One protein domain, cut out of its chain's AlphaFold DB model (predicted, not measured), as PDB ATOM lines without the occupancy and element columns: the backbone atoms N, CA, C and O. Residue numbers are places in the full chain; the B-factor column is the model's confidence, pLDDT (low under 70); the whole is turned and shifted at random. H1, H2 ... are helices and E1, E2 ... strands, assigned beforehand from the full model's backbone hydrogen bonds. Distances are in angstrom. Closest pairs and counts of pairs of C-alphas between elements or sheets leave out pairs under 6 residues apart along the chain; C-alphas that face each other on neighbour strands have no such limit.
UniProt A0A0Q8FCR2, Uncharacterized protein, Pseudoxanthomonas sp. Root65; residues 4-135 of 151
ATOM      1  N   ALA A   4     -31.015 -55.230 114.178       74.44
ATOM      2  CA  ALA A   4     -30.571 -56.217 113.197       74.44
ATOM      3  C   ALA A   4     -29.042 -56.363 113.203       74.44
ATOM      4  O   ALA A   4     -28.534 -57.476 113.253       74.44
ATOM      5  N   GLU A   5     -28.313 -55.245 113.263       80.06
ATOM      6  CA  GLU A   5     -26.847 -55.264 113.317       80.06
ATOM      7  C   GLU A   5     -26.330 -55.917 114.604       80.06
ATOM      8  O   GLU A   5     -25.311 -56.596 114.579       80.06
ATOM      9  N   GLN A   6     -27.031 -55.725 115.725       84.81
ATOM     10  CA  GLN A   6     -26.689 -56.376 116.991       84.81
ATOM     11  C   GLN A   6     -26.896 -57.890 116.927       84.81
ATOM     12  O   GLN A   6     -26.051 -58.634 117.416       84.81
ATOM     13  N   VAL A   7     -27.993 -58.346 116.310       84.69
ATOM     14  CA  VAL A   7     -28.264 -59.778 116.124       84.69
ATOM     15  C   VAL A   7     -27.227 -60.408 115.199       84.69
ATOM     16  O   VAL A   7     -26.672 -61.441 115.553       84.69
ATOM     17  N   GLU A   8     -26.912 -59.780 114.062       82.19
ATOM     18  CA  GLU A   8     -25.859 -60.263 113.158       82.19
ATOM     19  C   GLU A   8     -24.504 -60.351 113.866       82.19
ATOM     20  O   GLU A   8     -23.832 -61.376 113.774       82.19
ATOM     21  N   LEU A   9     -24.123 -59.314 114.618       87.62
ATOM     22  CA  LEU A   9     -22.852 -59.290 115.337       87.62
ATOM     23  C   LEU A   9     -22.794 -60.355 116.438       87.62
ATOM     24  O   LEU A   9     -21.748 -60.963 116.637       87.62
ATOM     25  N   ALA A  10     -23.908 -60.604 117.133       88.19
ATOM     26  CA  ALA A  10     -24.007 -61.666 118.132       88.19
ATOM     27  C   ALA A  10     -23.978 -63.066 117.499       88.19
ATOM     28  O   ALA A  10     -23.486 -64.011 118.117       88.19
ATOM     29  N   LEU A  11     -24.460 -63.211 116.262       88.19
ATOM     30  CA  LEU A  11     -24.466 -64.484 115.547       88.19
ATOM     31  C   LEU A  11     -23.048 -64.948 115.177       88.19
ATOM     32  O   LEU A  11     -22.801 -66.150 115.137       88.19
ATOM     33  N   VAL A  12     -22.110 -64.017 114.958       89.69
ATOM     34  CA  VAL A  12     -20.708 -64.319 114.611       89.69
ATOM     35  C   VAL A  12     -20.015 -65.211 115.656       89.69
ATOM     36  O   VAL A  12     -19.585 -66.309 115.293       89.69
ATOM     37  N   PRO A  13     -19.901 -64.817 116.944       89.88
ATOM     38  CA  PRO A  13     -19.265 -65.662 117.949       89.88
ATOM     39  C   PRO A  13     -20.078 -66.926 118.243       89.88
ATOM     40  O   PRO A  13     -19.483 -67.962 118.523       89.88
ATOM     41  N   VAL A  14     -21.413 -66.878 118.142       90.94
ATOM     42  CA  VAL A  14     -22.272 -68.054 118.359       90.94
ATOM     43  C   VAL A  14     -22.006 -69.120 117.299       90.94
ATOM     44  O   VAL A  14     -21.749 -70.268 117.648       90.94
ATOM     45  N   LEU A  15     -22.007 -68.757 116.016       90.00
ATOM     46  CA  LEU A  15     -21.723 -69.698 114.931       90.00
ATOM     47  C   LEU A  15     -20.276 -70.196 114.977       90.00
ATOM     48  O   LEU A  15     -20.047 -71.388 114.792       90.00
ATOM     49  N   GLY A  16     -19.313 -69.325 115.298       88.62
ATOM     50  CA  GLY A  16     -17.924 -69.736 115.512       88.62
ATOM     51  C   GLY A  16     -17.780 -70.770 116.634       88.62
ATOM     52  O   GLY A  16     -17.121 -71.793 116.450       88.62
ATOM     53  N   ALA A  17     -18.446 -70.550 117.771       89.50
ATOM     54  CA  ALA A  17     -18.455 -71.488 118.890       89.50
ATOM     55  C   ALA A  17     -19.156 -72.806 118.532       89.50
ATOM     56  O   ALA A  17     -18.637 -73.871 118.846       89.50
ATOM     57  N   VAL A  18     -20.294 -72.751 117.832       91.31
ATOM     58  CA  VAL A  18     -21.020 -73.944 117.365       91.31
ATOM     59  C   VAL A  18     -20.148 -74.786 116.435       91.31
ATOM     60  O   VAL A  18     -20.066 -75.997 116.624       91.31
ATOM     61  N   VAL A  19     -19.446 -74.170 115.479       90.00
ATOM     62  CA  VAL A  19     -18.511 -74.895 114.601       90.00
ATOM     63  C   VAL A  19     -17.335 -75.464 115.390       90.00
ATOM     64  O   VAL A  19     -16.954 -76.607 115.156       90.00
ATOM     65  N   GLY A  20     -16.798 -74.716 116.358       87.00
ATOM     66  CA  GLY A  20     -15.748 -75.213 117.247       87.00
ATOM     67  C   GLY A  20     -16.190 -76.431 118.067       87.00
ATOM     68  O   GLY A  20     -15.461 -77.412 118.146       87.00
ATOM     69  N   LEU A  21     -17.406 -76.416 118.617       89.94
ATOM     70  CA  LEU A  21     -17.975 -77.542 119.371       89.94
ATOM     71  C   LEU A  21     -18.291 -78.750 118.482       89.94
ATOM     72  O   LEU A  21     -18.205 -79.889 118.930       89.94
ATOM     73  N   LEU A  22     -18.633 -78.513 117.216       91.19
ATOM     74  CA  LEU A  22     -18.820 -79.559 116.212       91.19
ATOM     75  C   LEU A  22     -17.499 -80.013 115.574       91.19
ATOM     76  O   LEU A  22     -17.530 -80.826 114.651       91.19
ATOM     77  N   GLY A  23     -16.352 -79.525 116.058       85.88
ATOM     78  CA  GLY A  23     -15.038 -79.790 115.476       85.88
ATOM     79  C   GLY A  23     -14.707 -81.275 115.337       85.88
ATOM     80  O   GLY A  23     -14.142 -81.668 114.324       85.88
ATOM     81  N   ASP A  24     -15.154 -82.111 116.274       86.25
ATOM     82  CA  ASP A  24     -14.932 -83.566 116.233       86.25
ATOM     83  C   ASP A  24     -15.699 -84.270 115.097       86.25
ATOM     84  O   ASP A  24     -15.431 -85.424 114.767       86.25
ATOM     85  N   ARG A  25     -16.684 -83.590 114.496       89.00
ATOM     86  CA  ARG A  25     -17.439 -84.060 113.324       89.00
ATOM     87  C   ARG A  25     -16.888 -83.504 112.011       89.00
ATOM     88  O   ARG A  25     -17.335 -83.935 110.949       89.00
ATOM     89  N   LEU A  26     -15.969 -82.541 112.071       85.81
ATOM     90  CA  LEU A  26     -15.355 -81.935 110.896       85.81
ATOM     91  C   LEU A  26     -14.168 -82.778 110.417       85.81
ATOM     92  O   LEU A  26     -13.526 -83.468 111.210       85.81
ATOM     93  N   PRO A  27     -13.848 -82.734 109.113       87.19
ATOM     94  CA  PRO A  27     -12.643 -83.372 108.612       87.19
ATOM     95  C   PRO A  27     -11.401 -82.749 109.267       87.19
ATOM     96  O   PRO A  27     -11.293 -81.530 109.392       87.19
ATOM     97  N   THR A  28     -10.444 -83.592 109.657       89.19
ATOM     98  CA  THR A  28      -9.188 -83.182 110.316       89.19
ATOM     99  C   THR A  28      -8.243 -82.417 109.392       89.19
ATOM    100  O   THR A  28      -7.288 -81.786 109.844       89.19
ATOM    101  N   SER A  29      -8.497 -82.450 108.087       90.38
ATOM    102  CA  SER A  29      -7.837 -81.613 107.098       90.38
ATOM    103  C   SER A  29      -8.795 -81.277 105.961       90.38
ATOM    104  O   SER A  29      -9.704 -82.042 105.637       90.38
ATOM    105  N   ALA A  30      -8.598 -80.117 105.347       89.38
ATOM    106  CA  ALA A  30      -9.332 -79.715 104.155       89.38
ATOM    107  C   ALA A  30      -8.374 -79.097 103.141       89.38
ATOM    108  O   ALA A  30      -7.390 -78.454 103.508       89.38
ATOM    109  N   SER A  31      -8.663 -79.270 101.853       91.69
ATOM    110  CA  SER A  31      -7.929 -78.554 100.813       91.69
ATOM    111  C   SER A  31      -8.252 -77.058 100.870       91.69
ATOM    112  O   SER A  31      -9.364 -76.661 101.229       91.69
ATOM    113  N   ILE A  32      -7.298 -76.212 100.470       90.12
ATOM    114  CA  ILE A  32      -7.512 -74.756 100.387       90.12
ATOM    115  C   ILE A  32      -8.729 -74.421  99.511       90.12
ATOM    116  O   ILE A  32      -9.515 -73.547  99.866       90.12
ATOM    117  N   GLY A  33      -8.926 -75.148  98.405       89.81
ATOM    118  CA  GLY A  33     -10.101 -74.983  97.544       89.81
ATOM    119  C   GLY A  33     -11.415 -75.239  98.287       89.81
ATOM    120  O   GLY A  33     -12.335 -74.429  98.195       89.81
ATOM    121  N   ALA A  34     -11.490 -76.309  99.089       90.31
ATOM    122  CA  ALA A  34     -12.668 -76.605  99.901       90.31
ATOM    123  C   ALA A  34     -12.912 -75.534 100.975       90.31
ATOM    124  O   ALA A  34     -14.046 -75.095 101.154       90.31
ATOM    125  N   LEU A  35     -11.855 -75.064 101.646       90.81
ATOM    126  CA  LEU A  35     -11.960 -73.977 102.626       90.81
ATOM    127  C   LEU A  35     -12.475 -72.685 101.998       90.81
ATOM    128  O   LEU A  35     -13.341 -72.027 102.572       90.81
ATOM    129  N   LEU A  36     -11.982 -72.347 100.806       91.88
ATOM    130  CA  LEU A  36     -12.413 -71.159 100.082       91.88
ATOM    131  C   LEU A  36     -13.882 -71.270  99.654       91.88
ATOM    132  O   LEU A  36     -14.637 -70.319  99.827       91.88
ATOM    133  N   LEU A  37     -14.316 -72.447  99.190       92.06
ATOM    134  CA  LEU A  37     -15.719 -72.707  98.858       92.06
ATOM    135  C   LEU A  37     -16.638 -72.579 100.072       92.06
ATOM    136  O   LEU A  37     -17.681 -71.932  99.979       92.06
ATOM    137  N   VAL A  38     -16.254 -73.160 101.212       92.38
ATOM    138  CA  VAL A  38     -17.019 -73.046 102.461       92.38
ATOM    139  C   VAL A  38     -17.093 -71.586 102.907       92.38
ATOM    140  O   VAL A  38     -18.182 -71.102 103.206       92.38
ATOM    141  N   ALA A  39     -15.974 -70.858 102.886       92.38
ATOM    142  CA  ALA A  39     -15.936 -69.441 103.240       92.38
ATOM    143  C   ALA A  39     -16.837 -68.592 102.326       92.38
ATOM    144  O   ALA A  39     -17.634 -67.788 102.807       92.38
ATOM    145  N   SER A  40     -16.771 -68.805 101.013       92.81
ATOM    146  CA  SER A  40     -17.641 -68.128 100.051       92.81
ATOM    147  C   SER A  40     -19.112 -68.471 100.244       92.81
ATOM    148  O   SER A  40     -19.960 -67.586 100.168       92.81
ATOM    149  N   CYS A  41     -19.427 -69.736 100.524       92.62
ATOM    150  CA  CYS A  41     -20.789 -70.167 100.805       92.62
ATOM    151  C   CYS A  41     -21.332 -69.493 102.072       92.62
ATOM    152  O   CYS A  41     -22.449 -68.984 102.053       92.62
ATOM    153  N   LEU A  42     -20.524 -69.405 103.134       92.00
ATOM    154  CA  LEU A  42     -20.879 -68.689 104.361       92.00
ATOM    155  C   LEU A  42     -21.142 -67.200 104.102       92.00
ATOM    156  O   LEU A  42     -22.163 -66.689 104.559       92.00
ATOM    157  N   LEU A  43     -20.280 -66.521 103.334       90.38
ATOM    158  CA  LEU A  43     -20.480 -65.112 102.962       90.38
ATOM    159  C   LEU A  43     -21.779 -64.902 102.178       90.38
ATOM    160  O   LEU A  43     -22.553 -63.998 102.492       90.38
ATOM    161  N   LEU A  44     -22.038 -65.746 101.177       89.44
ATOM    162  CA  LEU A  44     -23.246 -65.656 100.357       89.44
ATOM    163  C   LEU A  44     -24.508 -65.969 101.168       89.44
ATOM    164  O   LEU A  44     -25.516 -65.285 101.010       89.44
ATOM    165  N   LEU A  45     -24.456 -66.968 102.053       89.12
ATOM    166  CA  LEU A  45     -25.578 -67.327 102.917       89.12
ATOM    167  C   LEU A  45     -25.882 -66.213 103.923       89.12
ATOM    168  O   LEU A  45     -27.047 -65.881 104.128       89.12
ATOM    169  N   GLN A  46     -24.850 -65.604 104.512       89.50
ATOM    170  CA  GLN A  46     -24.996 -64.445 105.390       89.50
ATOM    171  C   GLN A  46     -25.667 -63.275 104.656       89.50
ATOM    172  O   GLN A  46     -26.655 -62.732 105.157       89.50
ATOM    173  N   GLY A  47     -25.188 -62.938 103.454       84.94
ATOM    174  CA  GLY A  47     -25.797 -61.908 102.607       84.94
ATOM    175  C   GLY A  47     -27.254 -62.226 102.253       84.94
ATOM    176  O   GLY A  47     -28.129 -61.376 102.405       84.94
ATOM    177  N   LEU A  48     -27.547 -63.478 101.891       85.12
ATOM    178  CA  LEU A  48     -28.897 -63.933 101.547       85.12
ATOM    179  C   LEU A  48     -29.873 -63.837 102.727       85.12
ATOM    180  O   LEU A  48     -30.993 -63.352 102.562       85.12
ATOM    181  N   VAL A  49     -29.475 -64.294 103.918       85.50
ATOM    182  CA  VAL A  49     -30.313 -64.208 105.128       85.50
ATOM    183  C   VAL A  49     -30.645 -62.749 105.437       85.50
ATOM    184  O   VAL A  49     -31.795 -62.429 105.752       85.50
ATOM    185  N   ARG A  50     -29.665 -61.852 105.284       82.12
ATOM    186  CA  ARG A  50     -29.840 -60.410 105.464       82.12
ATOM    187  C   ARG A  50     -30.799 -59.810 104.437       82.12
ATOM    188  O   ARG A  50     -31.733 -59.105 104.823       82.12
ATOM    189  N   ASP A  51     -30.626 -60.128 103.158       78.69
ATOM    190  CA  ASP A  51     -31.509 -59.662 102.085       78.69
ATOM    191  C   ASP A  51     -32.955 -60.131 102.298       78.69
ATOM    192  O   ASP A  51     -33.889 -59.331 102.209       78.69
ATOM    193  N   LEU A  52     -33.161 -61.409 102.645       81.25
ATOM    194  CA  LEU A  52     -34.486 -61.964 102.944       81.25
ATOM    195  C   LEU A  52     -35.131 -61.277 104.151       81.25
ATOM    196  O   LEU A  52     -36.331 -60.983 104.142       81.25
ATOM    197  N   TRP A  53     -34.340 -60.984 105.183       82.31
ATOM    198  CA  TRP A  53     -34.810 -60.268 106.361       82.31
ATOM    199  C   TRP A  53     -35.245 -58.840 106.019       82.31
ATOM    200  O   TRP A  53     -36.363 -58.444 106.368       82.31
ATOM    201  N   LEU A  54     -34.422 -58.082 105.288       76.75
ATOM    202  CA  LEU A  54     -34.755 -56.727 104.836       76.75
ATOM    203  C   LEU A  54     -35.992 -56.728 103.934       76.75
ATOM    204  O   LEU A  54     -36.909 -55.932 104.147       76.75
ATOM    205  N   LEU A  55     -36.082 -57.668 102.991       76.25
ATOM    206  CA  LEU A  55     -37.247 -57.829 102.124       76.25
ATOM    207  C   LEU A  55     -38.520 -58.106 102.938       76.25
ATOM    208  O   LEU A  55     -39.571 -57.518 102.670       76.25
ATOM    209  N   SER A  56     -38.433 -58.944 103.977       79.94
ATOM    210  CA  SER A  56     -39.561 -59.221 104.875       79.94
ATOM    211  C   SER A  56     -40.020 -57.974 105.645       79.94
ATOM    212  O   SER A  56     -41.220 -57.790 105.863       79.94
ATOM    213  N   GLN A  57     -39.091 -57.082 106.014       76.19
ATOM    214  CA  GLN A  57     -39.415 -55.811 106.659       76.19
ATOM    215  C   GLN A  57     -40.025 -54.807 105.679       76.19
ATOM    216  O   GLN A  57     -41.018 -54.158 106.014       76.19
ATOM    217  N   HIS A  58     -39.483 -54.698 104.465       72.31
ATOM    218  CA  HIS A  58     -40.026 -53.819 103.427       72.31
ATOM    219  C   HIS A  58     -41.429 -54.242 102.997       72.31
ATOM    220  O   HIS A  58     -42.310 -53.390 102.869       72.31
ATOM    221  N   ARG A  59     -41.689 -55.553 102.892       69.19
ATOM    222  CA  ARG A  59     -43.031 -56.087 102.615       69.19
ATOM    223  C   ARG A  59     -44.057 -55.651 103.665       69.19
ATOM    224  O   ARG A  59     -45.200 -55.385 103.312       69.19
ATOM    225  N   LYS A  60     -43.655 -55.535 104.935       66.56
ATOM    226  CA  LYS A  60     -44.522 -55.046 106.022       66.56
ATOM    227  C   LYS A  60     -44.732 -53.530 105.999       66.56
ATOM    228  O   LYS A  60     -45.709 -53.060 106.570       66.56
ATOM    229  N   ARG A  61     -43.827 -52.764 105.380       59.28
ATOM    230  CA  ARG A  61     -43.845 -51.292 105.406       59.28
ATOM    231  C   ARG A  61     -44.473 -50.641 104.173       59.28
ATOM    232  O   ARG A  61     -44.714 -49.442 104.216       59.28
ATOM    233  N   GLY A  62     -44.764 -51.386 103.103       52.34
ATOM    234  CA  GLY A  62     -45.497 -50.869 101.933       52.34
ATOM    235  C   GLY A  62     -44.825 -49.685 101.216       52.34
ATOM    236  O   GLY A  62     -45.458 -49.018 100.402       52.34
ATOM    237  N   THR A  63     -43.560 -49.397 101.522       49.75
ATOM    238  CA  THR A  63     -42.826 -48.241 101.002       49.75
ATOM    239  C   THR A  63     -42.356 -48.508  99.578       49.75
ATOM    240  O   THR A  63     -41.747 -49.548  99.321       49.75
ATOM    241  N   GLY A  64     -42.653 -47.566  98.676       47.56
ATOM    242  CA  GLY A  64     -42.317 -47.605  97.253       47.56
ATOM    243  C   GLY A  64     -40.862 -47.990  96.983       47.56
ATOM    244  O   GLY A  64     -39.956 -47.614  97.725       47.56
ATOM    245  N   GLY A  65     -40.679 -48.796  95.935       48.34
ATOM    246  CA  GLY A  65     -39.399 -49.400  95.579       48.34
ATOM    247  C   GLY A  65     -38.301 -48.378  95.255       48.34
ATOM    248  O   GLY A  65     -38.599 -47.233  94.909       48.34
ATOM    249  N   PRO A  66     -37.026 -48.787  95.363       49.66
ATOM    250  CA  PRO A  66     -35.887 -47.904  95.146       49.66
ATOM    251  C   PRO A  66     -35.838 -47.371  93.705       49.66
ATOM    252  O   PRO A  66     -35.930 -48.116  92.735       49.66
ATOM    253  N   THR A  67     -35.659 -46.055  93.585       48.38
ATOM    254  CA  THR A  67     -35.702 -45.248  92.352       48.38
ATOM    255  C   THR A  67     -34.370 -45.168  91.591       48.38
ATOM    256  O   THR A  67     -34.219 -44.306  90.725       48.38
ATOM    257  N   ARG A  68     -33.367 -46.004  91.901       52.06
ATOM    258  CA  ARG A  68     -32.027 -45.895  91.290       52.06
ATOM    259  C   ARG A  68     -31.776 -46.928  90.193       52.06
ATOM    260  O   ARG A  68     -31.843 -48.127  90.417       52.06
ATOM    261  N   THR A  69     -31.407 -46.406  89.026       50.56
ATOM    262  CA  THR A  69     -31.112 -47.078  87.750       50.56
ATOM    263  C   THR A  69     -29.617 -47.368  87.528       50.56
ATOM    264  O   THR A  69     -29.188 -47.570  86.394       50.56
ATOM    265  N   ALA A  70     -28.797 -47.380  88.585       53.66
ATOM    266  CA  ALA A  70     -27.375 -47.712  88.482       53.66
ATOM    267  C   ALA A  70     -27.143 -49.209  88.749       53.66
ATOM    268  O   ALA A  70     -27.695 -49.764  89.697       53.66
ATOM    269  N   LEU A  71     -26.315 -49.856  87.920       57.91
ATOM    270  CA  LEU A  71     -25.813 -51.215  88.158       57.91
ATOM    271  C   LEU A  71     -24.864 -51.189  89.369       57.91
ATOM    272  O   LEU A  71     -23.662 -50.950  89.223       57.91
ATOM    273  N   CYS A  72     -25.421 -51.388  90.562       67.38
ATOM    274  CA  CYS A  72     -24.677 -51.568  91.804       67.38
ATOM    275  C   CYS A  72     -24.550 -53.065  92.098       67.38
ATOM    276  O   CYS A  72     -25.547 -53.786  92.075       67.38
ATOM    277  N   LEU A  73     -23.337 -53.528  92.393       68.94
ATOM    278  CA  LEU A  73     -23.106 -54.873  92.914       68.94
ATOM    279  C   LEU A  73     -22.709 -54.783  94.386       68.94
ATOM    280  O   LEU A  73     -21.809 -54.023  94.747       68.94
ATOM    281  N   CYS A  74     -23.349 -55.576  95.244       77.19
ATOM    282  CA  CYS A  74     -22.896 -55.730  96.622       77.19
ATOM    283  C   CYS A  74     -21.481 -56.329  96.634       77.19
ATOM    284  O   CYS A  74     -21.200 -57.319  95.943       77.19
ATOM    285  N   ALA A  75     -20.588 -55.746  97.438       80.44
ATOM    286  CA  ALA A  75     -19.226 -56.251  97.578       80.44
ATOM    287  C   ALA A  75     -19.226 -57.686  98.123       80.44
ATOM    288  O   ALA A  75     -18.461 -58.512  97.643       80.44
ATOM    289  N   GLU A  76     -20.140 -58.011  99.041       81.25
ATOM    290  CA  GLU A  76     -20.333 -59.372  99.562       81.25
ATOM    291  C   GLU A  76     -20.561 -60.404  98.456       81.25
ATOM    292  O   GLU A  76     -19.866 -61.415  98.410       81.25
ATOM    293  N   SER A  77     -21.508 -60.141  97.549       81.25
ATOM    294  CA  SER A  77     -21.843 -61.056  96.453       81.25
ATOM    295  C   SER A  77     -20.678 -61.179  95.476       81.25
ATOM    296  O   SER A  77     -20.316 -62.277  95.068       81.25
ATOM    297  N   THR A  78     -20.019 -60.058  95.168       85.12
ATOM    298  CA  THR A  78     -18.841 -60.042  94.291       85.12
ATOM    299  C   THR A  78     -17.696 -60.873  94.871       85.12
ATOM    300  O   THR A  78     -17.147 -61.729  94.182       85.12
ATOM    301  N   VAL A  79     -17.357 -60.659  96.146       87.00
ATOM    302  CA  VAL A  79     -16.298 -61.405  96.842       87.00
ATOM    303  C   VAL A  79     -16.692 -62.873  97.008       87.00
ATOM    304  O   VAL A  79     -15.871 -63.756  96.769       87.00
ATOM    305  N   GLY A  80     -17.949 -63.144  97.358       87.88
ATOM    306  CA  GLY A  80     -18.492 -64.492  97.487       87.88
ATOM    307  C   GLY A  80     -18.373 -65.279  96.185       87.88
ATOM    308  O   GLY A  80     -17.760 -66.342  96.175       87.88
ATOM    309  N   VAL A  81     -18.876 -64.732  95.073       88.06
ATOM    310  CA  VAL A  81     -18.810 -65.359  93.741       88.06
ATOM    311  C   VAL A  81     -17.366 -65.519  93.269       88.06
ATOM    312  O   VAL A  81     -17.003 -66.597  92.803       88.06
ATOM    313  N   ALA A  82     -16.520 -64.496  93.428       89.88
ATOM    314  CA  ALA A  82     -15.103 -64.591  93.075       89.88
ATOM    315  C   ALA A  82     -14.399 -65.712  93.856       89.88
ATOM    316  O   ALA A  82     -13.640 -66.489  93.277       89.88
ATOM    317  N   GLY A  83     -14.697 -65.841  95.151       90.00
ATOM    318  CA  GLY A  83     -14.172 -66.923  95.974       90.00
ATOM    319  C   GLY A  83     -14.724 -68.302  95.588       90.00
ATOM    320  O   GLY A  83     -13.957 -69.260  95.598       90.00
ATOM    321  N   VAL A  84     -15.985 -68.419  95.140       91.75
ATOM    322  CA  VAL A  84     -16.508 -69.680  94.574       91.75
ATOM    323  C   VAL A  84     -15.722 -70.077  93.328       91.75
ATOM    324  O   VAL A  84     -15.265 -71.214  93.231       91.75
ATOM    325  N   VAL A  85     -15.523 -69.145  92.390       91.75
ATOM    326  CA  VAL A  85     -14.775 -69.403  91.149       91.75
ATOM    327  C   VAL A  85     -13.338 -69.823  91.460       91.75
ATOM    328  O   VAL A  85     -12.872 -70.845  90.956       91.75
ATOM    329  N   ALA A  86     -12.650 -69.081  92.330       90.31
ATOM    330  CA  ALA A  86     -11.295 -69.413  92.760       90.31
ATOM    331  C   ALA A  86     -11.238 -70.756  93.508       90.31
ATOM    332  O   ALA A  86     -10.327 -71.552  93.289       90.31
ATOM    333  N   GLY A  87     -12.230 -71.040  94.353       88.69
ATOM    334  CA  GLY A  87     -12.327 -72.273  95.124       88.69
ATOM    335  C   GLY A  87     -12.512 -73.493  94.231       88.69
ATOM    336  O   GLY A  87     -11.798 -74.476  94.400       88.69
ATOM    337  N   LEU A  88     -13.394 -73.410  93.229       89.88
ATOM    338  CA  LEU A  88     -13.583 -74.459  92.223       89.88
ATOM    339  C   LEU A  88     -12.314 -74.687  91.394       89.88
ATOM    340  O   LEU A  88     -11.917 -75.835  91.189       89.88
ATOM    341  N   ALA A  89     -11.650 -73.609  90.963       89.00
ATOM    342  CA  ALA A  89     -10.399 -73.699  90.214       89.00
ATOM    343  C   ALA A  89      -9.288 -74.388  91.026       89.00
ATOM    344  O   ALA A  89      -8.535 -75.200  90.488       89.00
ATOM    345  N   LEU A  90      -9.206 -74.106  92.330       87.81
ATOM    346  CA  LEU A  90      -8.236 -74.730  93.231       87.81
ATOM    347  C   LEU A  90      -8.611 -76.163  93.621       87.81
ATOM    348  O   LEU A  90      -7.716 -76.984  93.798       87.81
ATOM    349  N   LEU A  91      -9.901 -76.483  93.741       84.81
ATOM    350  CA  LEU A  91     -10.366 -77.833  94.068       84.81
ATOM    351  C   LEU A  91     -10.009 -78.838  92.960       84.81
ATOM    352  O   LEU A  91      -9.662 -79.975  93.256       84.81
ATOM    353  N   GLY A  92     -10.074 -78.409  91.694       74.81
ATOM    354  CA  GLY A  92      -9.685 -79.215  90.532       74.81
ATOM    355  C   GLY A  92      -8.181 -79.234  90.236       74.81
ATOM    356  O   GLY A  92      -7.766 -79.863  89.266       74.81
ATOM    357  N   SER A  93      -7.364 -78.537  91.032       81.38
ATOM    358  CA  SER A  93      -5.927 -78.390  90.798       81.38
ATOM    359  C   SER A  93      -5.101 -79.331  91.687       81.38
ATOM    360  O   SER A  93      -5.389 -79.461  92.879       81.38
ATOM    361  N   PRO A  94      -4.005 -79.926  91.177       73.69
ATOM    362  CA  PRO A  94      -3.081 -80.731  91.983       73.69
ATOM    363  C   PRO A  94      -2.292 -79.909  93.021       73.69
ATOM    364  O   PRO A  94      -1.567 -80.474  93.832       73.69
ATOM    365  N   ILE A  95      -2.435 -78.578  93.024       72.25
ATOM    366  CA  ILE A  95      -1.769 -77.640  93.948       72.25
ATOM    367  C   ILE A  95      -2.465 -77.607  95.328       72.25
ATOM    368  O   ILE A  95      -2.061 -76.865  96.221       72.25
ATOM    369  N   GLY A  96      -3.521 -78.403  95.528       65.38
ATOM    370  CA  GLY A  96      -4.317 -78.446  96.752       65.38
ATOM    371  C   GLY A  96      -3.539 -78.919  97.983       65.38
ATOM    372  O   GLY A  96      -3.662 -80.069  98.393       65.38
ATOM    373  N   ALA A  97      -2.789 -78.016  98.617       77.50
ATOM    374  CA  ALA A  97      -2.219 -78.243  99.934       77.50
ATOM    375  C   ALA A  97      -3.352 -78.492 100.942       77.50
ATOM    376  O   ALA A  97      -4.308 -77.710 101.040       77.50
ATOM    377  N   ALA A  98      -3.255 -79.601 101.673       87.31
ATOM    378  CA  ALA A  98      -4.156 -79.901 102.773       87.31
ATOM    379  C   ALA A  98      -3.780 -79.029 103.974       87.31
ATOM    380  O   ALA A  98      -2.638 -79.040 104.434       87.31
ATOM    381  N   VAL A  99      -4.747 -78.277 104.482       88.12
ATOM    382  CA  VAL A  99      -4.602 -77.493 105.705       88.12
ATOM    383  C   VAL A  99      -5.133 -78.344 106.855       88.12
ATOM    384  O   VAL A  99      -6.294 -78.766 106.794       88.12
ATOM    385  N   PRO A 100      -4.325 -78.632 107.890       91.62
ATOM    386  CA  PRO A 100      -4.819 -79.310 109.077       91.62
ATOM    387  C   PRO A 100      -5.838 -78.412 109.784       91.62
ATOM    388  O   PRO A 100      -5.579 -77.239 110.050       91.62
ATOM    389  N   LEU A 101      -7.002 -78.975 110.087       90.44
ATOM    390  CA  LEU A 101      -8.090 -78.299 110.772       90.44
ATOM    391  C   LEU A 101      -8.204 -78.858 112.181       90.44
ATOM    392  O   LEU A 101      -8.580 -80.010 112.379       90.44
ATOM    393  N   ASN A 102      -7.902 -78.019 113.169       92.25
ATOM    394  CA  ASN A 102      -8.319 -78.279 114.538       92.25
ATOM    395  C   ASN A 102      -9.637 -77.523 114.831       92.25
ATOM    396  O   ASN A 102      -9.965 -76.558 114.130       92.25
ATOM    397  N   PRO A 103     -10.399 -77.929 115.862       90.50
ATOM    398  CA  PRO A 103     -11.688 -77.314 116.196       90.50
ATOM    399  C   PRO A 103     -11.619 -75.794 116.406       90.50
ATOM    400  O   PRO A 103     -12.482 -75.048 115.941       90.50
ATOM    401  N   LEU A 104     -10.552 -75.319 117.056       91.19
ATOM    402  CA  LEU A 104     -10.303 -73.897 117.307       91.19
ATOM    403  C   LEU A 104     -10.106 -73.104 116.010       91.19
ATOM    404  O   LEU A 104     -10.683 -72.031 115.852       91.19
ATOM    405  N   LEU A 105      -9.321 -73.635 115.074       90.19
ATOM    406  CA  LEU A 105      -9.062 -73.022 113.778       90.19
ATOM    407  C   LEU A 105     -10.324 -73.031 112.919       90.19
ATOM    408  O   LEU A 105     -10.632 -72.016 112.308       90.19
ATOM    409  N   ALA A 106     -11.092 -74.124 112.907       90.25
ATOM    410  CA  ALA A 106     -12.357 -74.191 112.176       90.25
ATOM    411  C   ALA A 106     -13.381 -73.164 112.698       90.25
ATOM    412  O   ALA A 106     -13.979 -72.421 111.912       90.25
ATOM    413  N   GLY A 107     -13.536 -73.065 114.023       91.06
ATOM    414  CA  GLY A 107     -14.386 -72.055 114.656       91.06
ATOM    415  C   GLY A 107     -13.895 -70.629 114.396       91.06
ATOM    416  O   GLY A 107     -14.683 -69.756 114.029       91.06
ATOM    417  N   GLY A 108     -12.583 -70.402 114.512       92.50
ATOM    418  CA  GLY A 108     -11.940 -69.112 114.259       92.50
ATOM    419  C   GLY A 108     -12.056 -68.652 112.805       92.50
ATOM    420  O   GLY A 108     -12.399 -67.498 112.562       92.50
ATOM    421  N   LEU A 109     -11.847 -69.548 111.837       92.56
ATOM    422  CA  LEU A 109     -12.044 -69.270 110.412       92.56
ATOM    423  C   LEU A 109     -13.503 -68.925 110.122       92.56
ATOM    424  O   LEU A 109     -13.771 -67.935 109.448       92.56
ATOM    425  N   THR A 110     -14.444 -69.686 110.682       92.06
ATOM    426  CA  THR A 110     -15.879 -69.411 110.529       92.06
ATOM    427  C   THR A 110     -16.233 -68.028 111.073       92.06
ATOM    428  O   THR A 110     -16.830 -67.219 110.365       92.06
ATOM    429  N   ALA A 111     -15.820 -67.720 112.305       92.19
ATOM    430  CA  ALA A 111     -16.055 -66.413 112.909       92.19
ATOM    431  C   ALA A 111     -15.386 -65.287 112.106       92.19
ATOM    432  O   ALA A 111     -16.001 -64.248 111.885       92.19
ATOM    433  N   GLY A 112     -14.157 -65.498 111.627       94.00
ATOM    434  CA  GLY A 112     -13.423 -64.534 110.811       94.00
ATOM    435  C   GLY A 112     -14.121 -64.230 109.488       94.00
ATOM    436  O   GLY A 112     -14.268 -63.063 109.133       94.00
ATOM    437  N   VAL A 113     -14.617 -65.255 108.792       93.75
ATOM    438  CA  VAL A 113     -15.382 -65.096 107.548       93.75
ATOM    439  C   VAL A 113     -16.677 -64.323 107.801       93.75
ATOM    440  O   VAL A 113     -16.964 -63.370 107.080       93.75
ATOM    441  N   LEU A 114     -17.428 -64.674 108.848       91.56
ATOM    442  CA  LEU A 114     -18.684 -63.994 109.176       91.56
ATOM    443  C   LEU A 114     -18.464 -62.538 109.625       91.56
ATOM    444  O   LEU A 114     -19.218 -61.638 109.244       91.56
ATOM    445  N   ALA A 115     -17.408 -62.289 110.406       92.94
ATOM    446  CA  ALA A 115     -16.994 -60.948 110.812       92.94
ATOM    447  C   ALA A 115     -16.561 -60.107 109.606       92.94
ATOM    448  O   ALA A 115     -16.912 -58.931 109.508       92.94
ATOM    449  N   PHE A 116     -15.830 -60.711 108.666       92.56
ATOM    450  CA  PHE A 116     -15.446 -60.057 107.425       92.56
ATOM    451  C   PHE A 116     -16.676 -59.707 106.583       92.56
ATOM    452  O   PHE A 116     -16.808 -58.553 106.179       92.56
ATOM    453  N   GLY A 117     -17.607 -60.651 106.401       88.12
ATOM    454  CA  GLY A 117     -18.890 -60.413 105.735       88.12
ATOM    455  C   GLY A 117     -19.641 -59.239 106.357       88.12
ATOM    456  O   GLY A 117     -20.000 -58.292 105.663       88.12
ATOM    457  N   PHE A 118     -19.744 -59.219 107.687       88.25
ATOM    458  CA  PHE A 118     -20.349 -58.117 108.435       88.25
ATOM    459  C   PHE A 118     -19.642 -56.773 108.190       88.25
ATOM    460  O   PHE A 118     -20.297 -55.740 108.062       88.25
ATOM    461  N   ALA A 119     -18.309 -56.760 108.106       89.12
ATOM    462  CA  ALA A 119     -17.528 -55.539 107.913       89.12
ATOM    463  C   ALA A 119     -17.682 -54.932 106.507       89.12
ATOM    464  O   ALA A 119     -17.617 -53.706 106.357       89.12
ATOM    465  N   ILE A 120     -17.887 -55.770 105.485       87.75
ATOM    466  CA  ILE A 120     -18.058 -55.337 104.088       87.75
ATOM    467  C   ILE A 120     -19.525 -55.179 103.674       87.75
ATOM    468  O   ILE A 120     -19.804 -54.840 102.526       87.75
ATOM    469  N   ARG A 121     -20.463 -55.391 104.599       82.50
ATOM    470  CA  ARG A 121     -21.885 -55.559 104.290       82.50
ATOM    471  C   ARG A 121     -22.559 -54.370 103.619       82.50
ATOM    472  O   ARG A 121     -23.486 -54.535 102.830       82.50
ATOM    473  N   ASP A 122     -22.102 -53.170 103.954       81.50
ATOM    474  CA  ASP A 122     -22.648 -51.915 103.438       81.50
ATOM    475  C   ASP A 122     -21.815 -51.387 102.265       81.50
ATOM    476  O   ASP A 122     -22.049 -50.277 101.798       81.50
ATOM    477  N   VAL A 123     -20.813 -52.144 101.802       82.31
ATOM    478  CA  VAL A 123     -19.948 -51.752 100.690       82.31
ATOM    479  C   VAL A 123     -20.587 -52.187  99.374       82.31
ATOM    480  O   VAL A 123     -20.850 -53.367  99.138       82.31
ATOM    481  N   ILE A 124     -20.797 -51.217  98.494       81.56
ATOM    482  CA  ILE A 124     -21.253 -51.419  97.123       81.56
ATOM    483  C   ILE A 124     -20.139 -51.056  96.144       81.56
ATOM    484  O   ILE A 124     -19.342 -50.141  96.381       81.56
ATOM    485  N   VAL A 125     -20.104 -51.786  95.035       77.38
ATOM    486  CA  VAL A 125     -19.279 -51.495  93.867       77.38
ATOM    487  C   VAL A 125     -20.201 -50.900  92.808       77.38
ATOM    488  O   VAL A 125     -21.043 -51.596  92.237       77.38
ATOM    489  N   GLU A 126     -20.064 -49.601  92.554       77.25
ATOM    490  CA  GLU A 126     -20.712 -48.955  91.411       77.25
ATOM    491  C   GLU A 126     -19.949 -49.355  90.140       77.25
ATOM    492  O   GLU A 126     -18.738 -49.161  90.061       77.25
ATOM    493  N   ALA A 127     -20.624 -49.930  89.137       68.00
ATOM    494  CA  ALA A 127     -19.951 -50.382  87.914       68.00
ATOM    495  C   ALA A 127     -19.525 -49.219  86.992       68.00
ATOM    496  O   ALA A 127     -18.600 -49.364  86.190       68.00
ATOM    497  N   ARG A 128     -20.200 -48.061  87.076       65.81
ATOM    498  CA  ARG A 128     -19.915 -46.860  86.272       65.81
ATOM    499  C   ARG A 128     -20.239 -45.574  87.051       65.81
ATOM    500  O   ARG A 128     -21.421 -45.258  87.174       65.81
ATOM    501  N   PRO A 129     -19.238 -44.784  87.488       67.06
ATOM    502  CA  PRO A 129     -17.795 -45.065  87.514       67.06
ATOM    503  C   PRO A 129     -17.433 -46.113  88.580       67.06
ATOM    504  O   PRO A 129     -18.130 -46.211  89.581       67.06
ATOM    505  N   PHE A 130     -16.328 -46.850  88.390       69.88
ATOM    506  CA  PHE A 130     -15.828 -47.839  89.360       69.88
ATOM    507  C   PHE A 130     -15.513 -47.161  90.699       69.88
ATOM    508  O   PHE A 130     -14.457 -46.548  90.873       69.88
ATOM    509  N   ARG A 131     -16.465 -47.199  91.633       76.69
ATOM    510  CA  ARG A 131     -16.354 -46.544  92.937       76.69
ATOM    511  C   ARG A 131     -16.863 -47.462  94.030       76.69
ATOM    512  O   ARG A 131     -17.949 -48.028  93.937       76.69
ATOM    513  N   LEU A 132     -16.055 -47.574  95.080       78.38
ATOM    514  CA  LEU A 132     -16.456 -48.194  96.331       78.38
ATOM    515  C   LEU A 132     -17.176 -47.145  97.162       78.38
ATOM    516  O   LEU A 132     -16.610 -46.100  97.492       78.38
ATOM    517  N   LYS A 133     -18.424 -47.427  97.504       80.69
ATOM    518  CA  LYS A 133     -19.236 -46.554  98.342       80.69
ATOM    519  C   LYS A 133     -19.846 -47.371  99.465       80.69
ATOM    520  O   LYS A 133     -20.123 -48.554  99.294       80.69
ATOM    521  N   ARG A 134     -20.038 -46.743 100.626       77.81
ATOM    522  CA  ARG A 134     -20.855 -47.322 101.692       77.81
ATOM    523  C   ARG A 134     -22.282 -46.809 101.568       77.81
ATOM    524  O   ARG A 134     -22.496 -45.601 101.642       77.81
ATOM    525  N   GLU A 135     -23.234 -47.710 101.371       75.50
ATOM    526  CA  GLU A 135     -24.663 -47.397 101.329       75.50
ATOM    527  C   GLU A 135     -25.400 -48.312 102.321       75.50
ATOM    528  O   GLU A 135     -25.612 -49.492 102.033       75.50
TER     529      GLU A 135
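What this domain is: This is residues 4 to 135 of the 151 residues of an uncharacterized protein of Pseudoxanthomonas sp. Root65 (UniProt A0A0Q8FCR2). Two pairs of helices, H1 with H4 and H2 with H3, each side by side and running opposite ways, make an elongated slab in which long H2 crosses H4. A two-stranded sheet, E1 and E3, caps one end; an antiparallel sheet, E2 - E4 - E5, lies toward the other, where residues 55 to 69 stick out. The printed part has 132 residues with four named helices and five named strands, in the order H1 E1 H2 E2 H3 E3 H4 E4 E5, mostly helix. It is only just loose, close to compact, with a radius of gyration of the C-alphas of 17.1 A and spans of 50 by 31 by 20 A.

How they stand to each other: Start with H1, residues 4 to 21, which touches the hub, H4, residues 103 to 120, at a shallow tilt of 18 degrees, opposite ways; their closest C-alphas, Gly 20 and Gly 107, are 4.3 A apart. H2, residues 32 to 61, touches H4 with residues 39 to 47 alone, at a steep tilt of 47 degrees, the closest C-alphas being Leu 43 and Gly 117, 5.7 A. H3, residues 75 to 91, touches H2 at a shallow tilt of 28 degrees, opposite ways, with C-alphas Gly 33 and Gly 87 closest at 4.3 A. Look across E1, residues 29 to 31, and E3, residues 98 to 100, antiparallel: N 30 and O 99 are 3.0 A apart. E2, residues 72 to 74, is antiparallel to E4, residues 123 to 127, with N 73 and O 125 at 3.0 A. E4 and E5, residues 130 to 134, form a hairpin, with N 124 and O 133 at 2.9 A. H3 only grazes this sheet, with residues 75 to 80. Every O i to N i+4 pair is within hydrogen-bond range in H2, H3 and H4, and 12 of 14 in H1.

Where its parts are: Find C-alpha 4 at (-30.571, -56.217, 113.197); from there H1 runs 25.5 A. H2 begins at C-alpha 32, (-7.512, -74.756, 100.387), and runs 43.5 A; H3 measures 23.6 A and H4 25.9 A. E1, E2 and E3 have 3 residues each; E5 ends at C-alpha 134, (-20.855, -47.322, 101.692).

The domain as a whole: The two C-alphas farthest apart, Gly 62 and Pro 94, are 52.8 A apart. The printed part has no cut and no long link. Its mean pLDDT is 82.3; look for values under 70 at residues 59 to 73, 96 and 127 to 130.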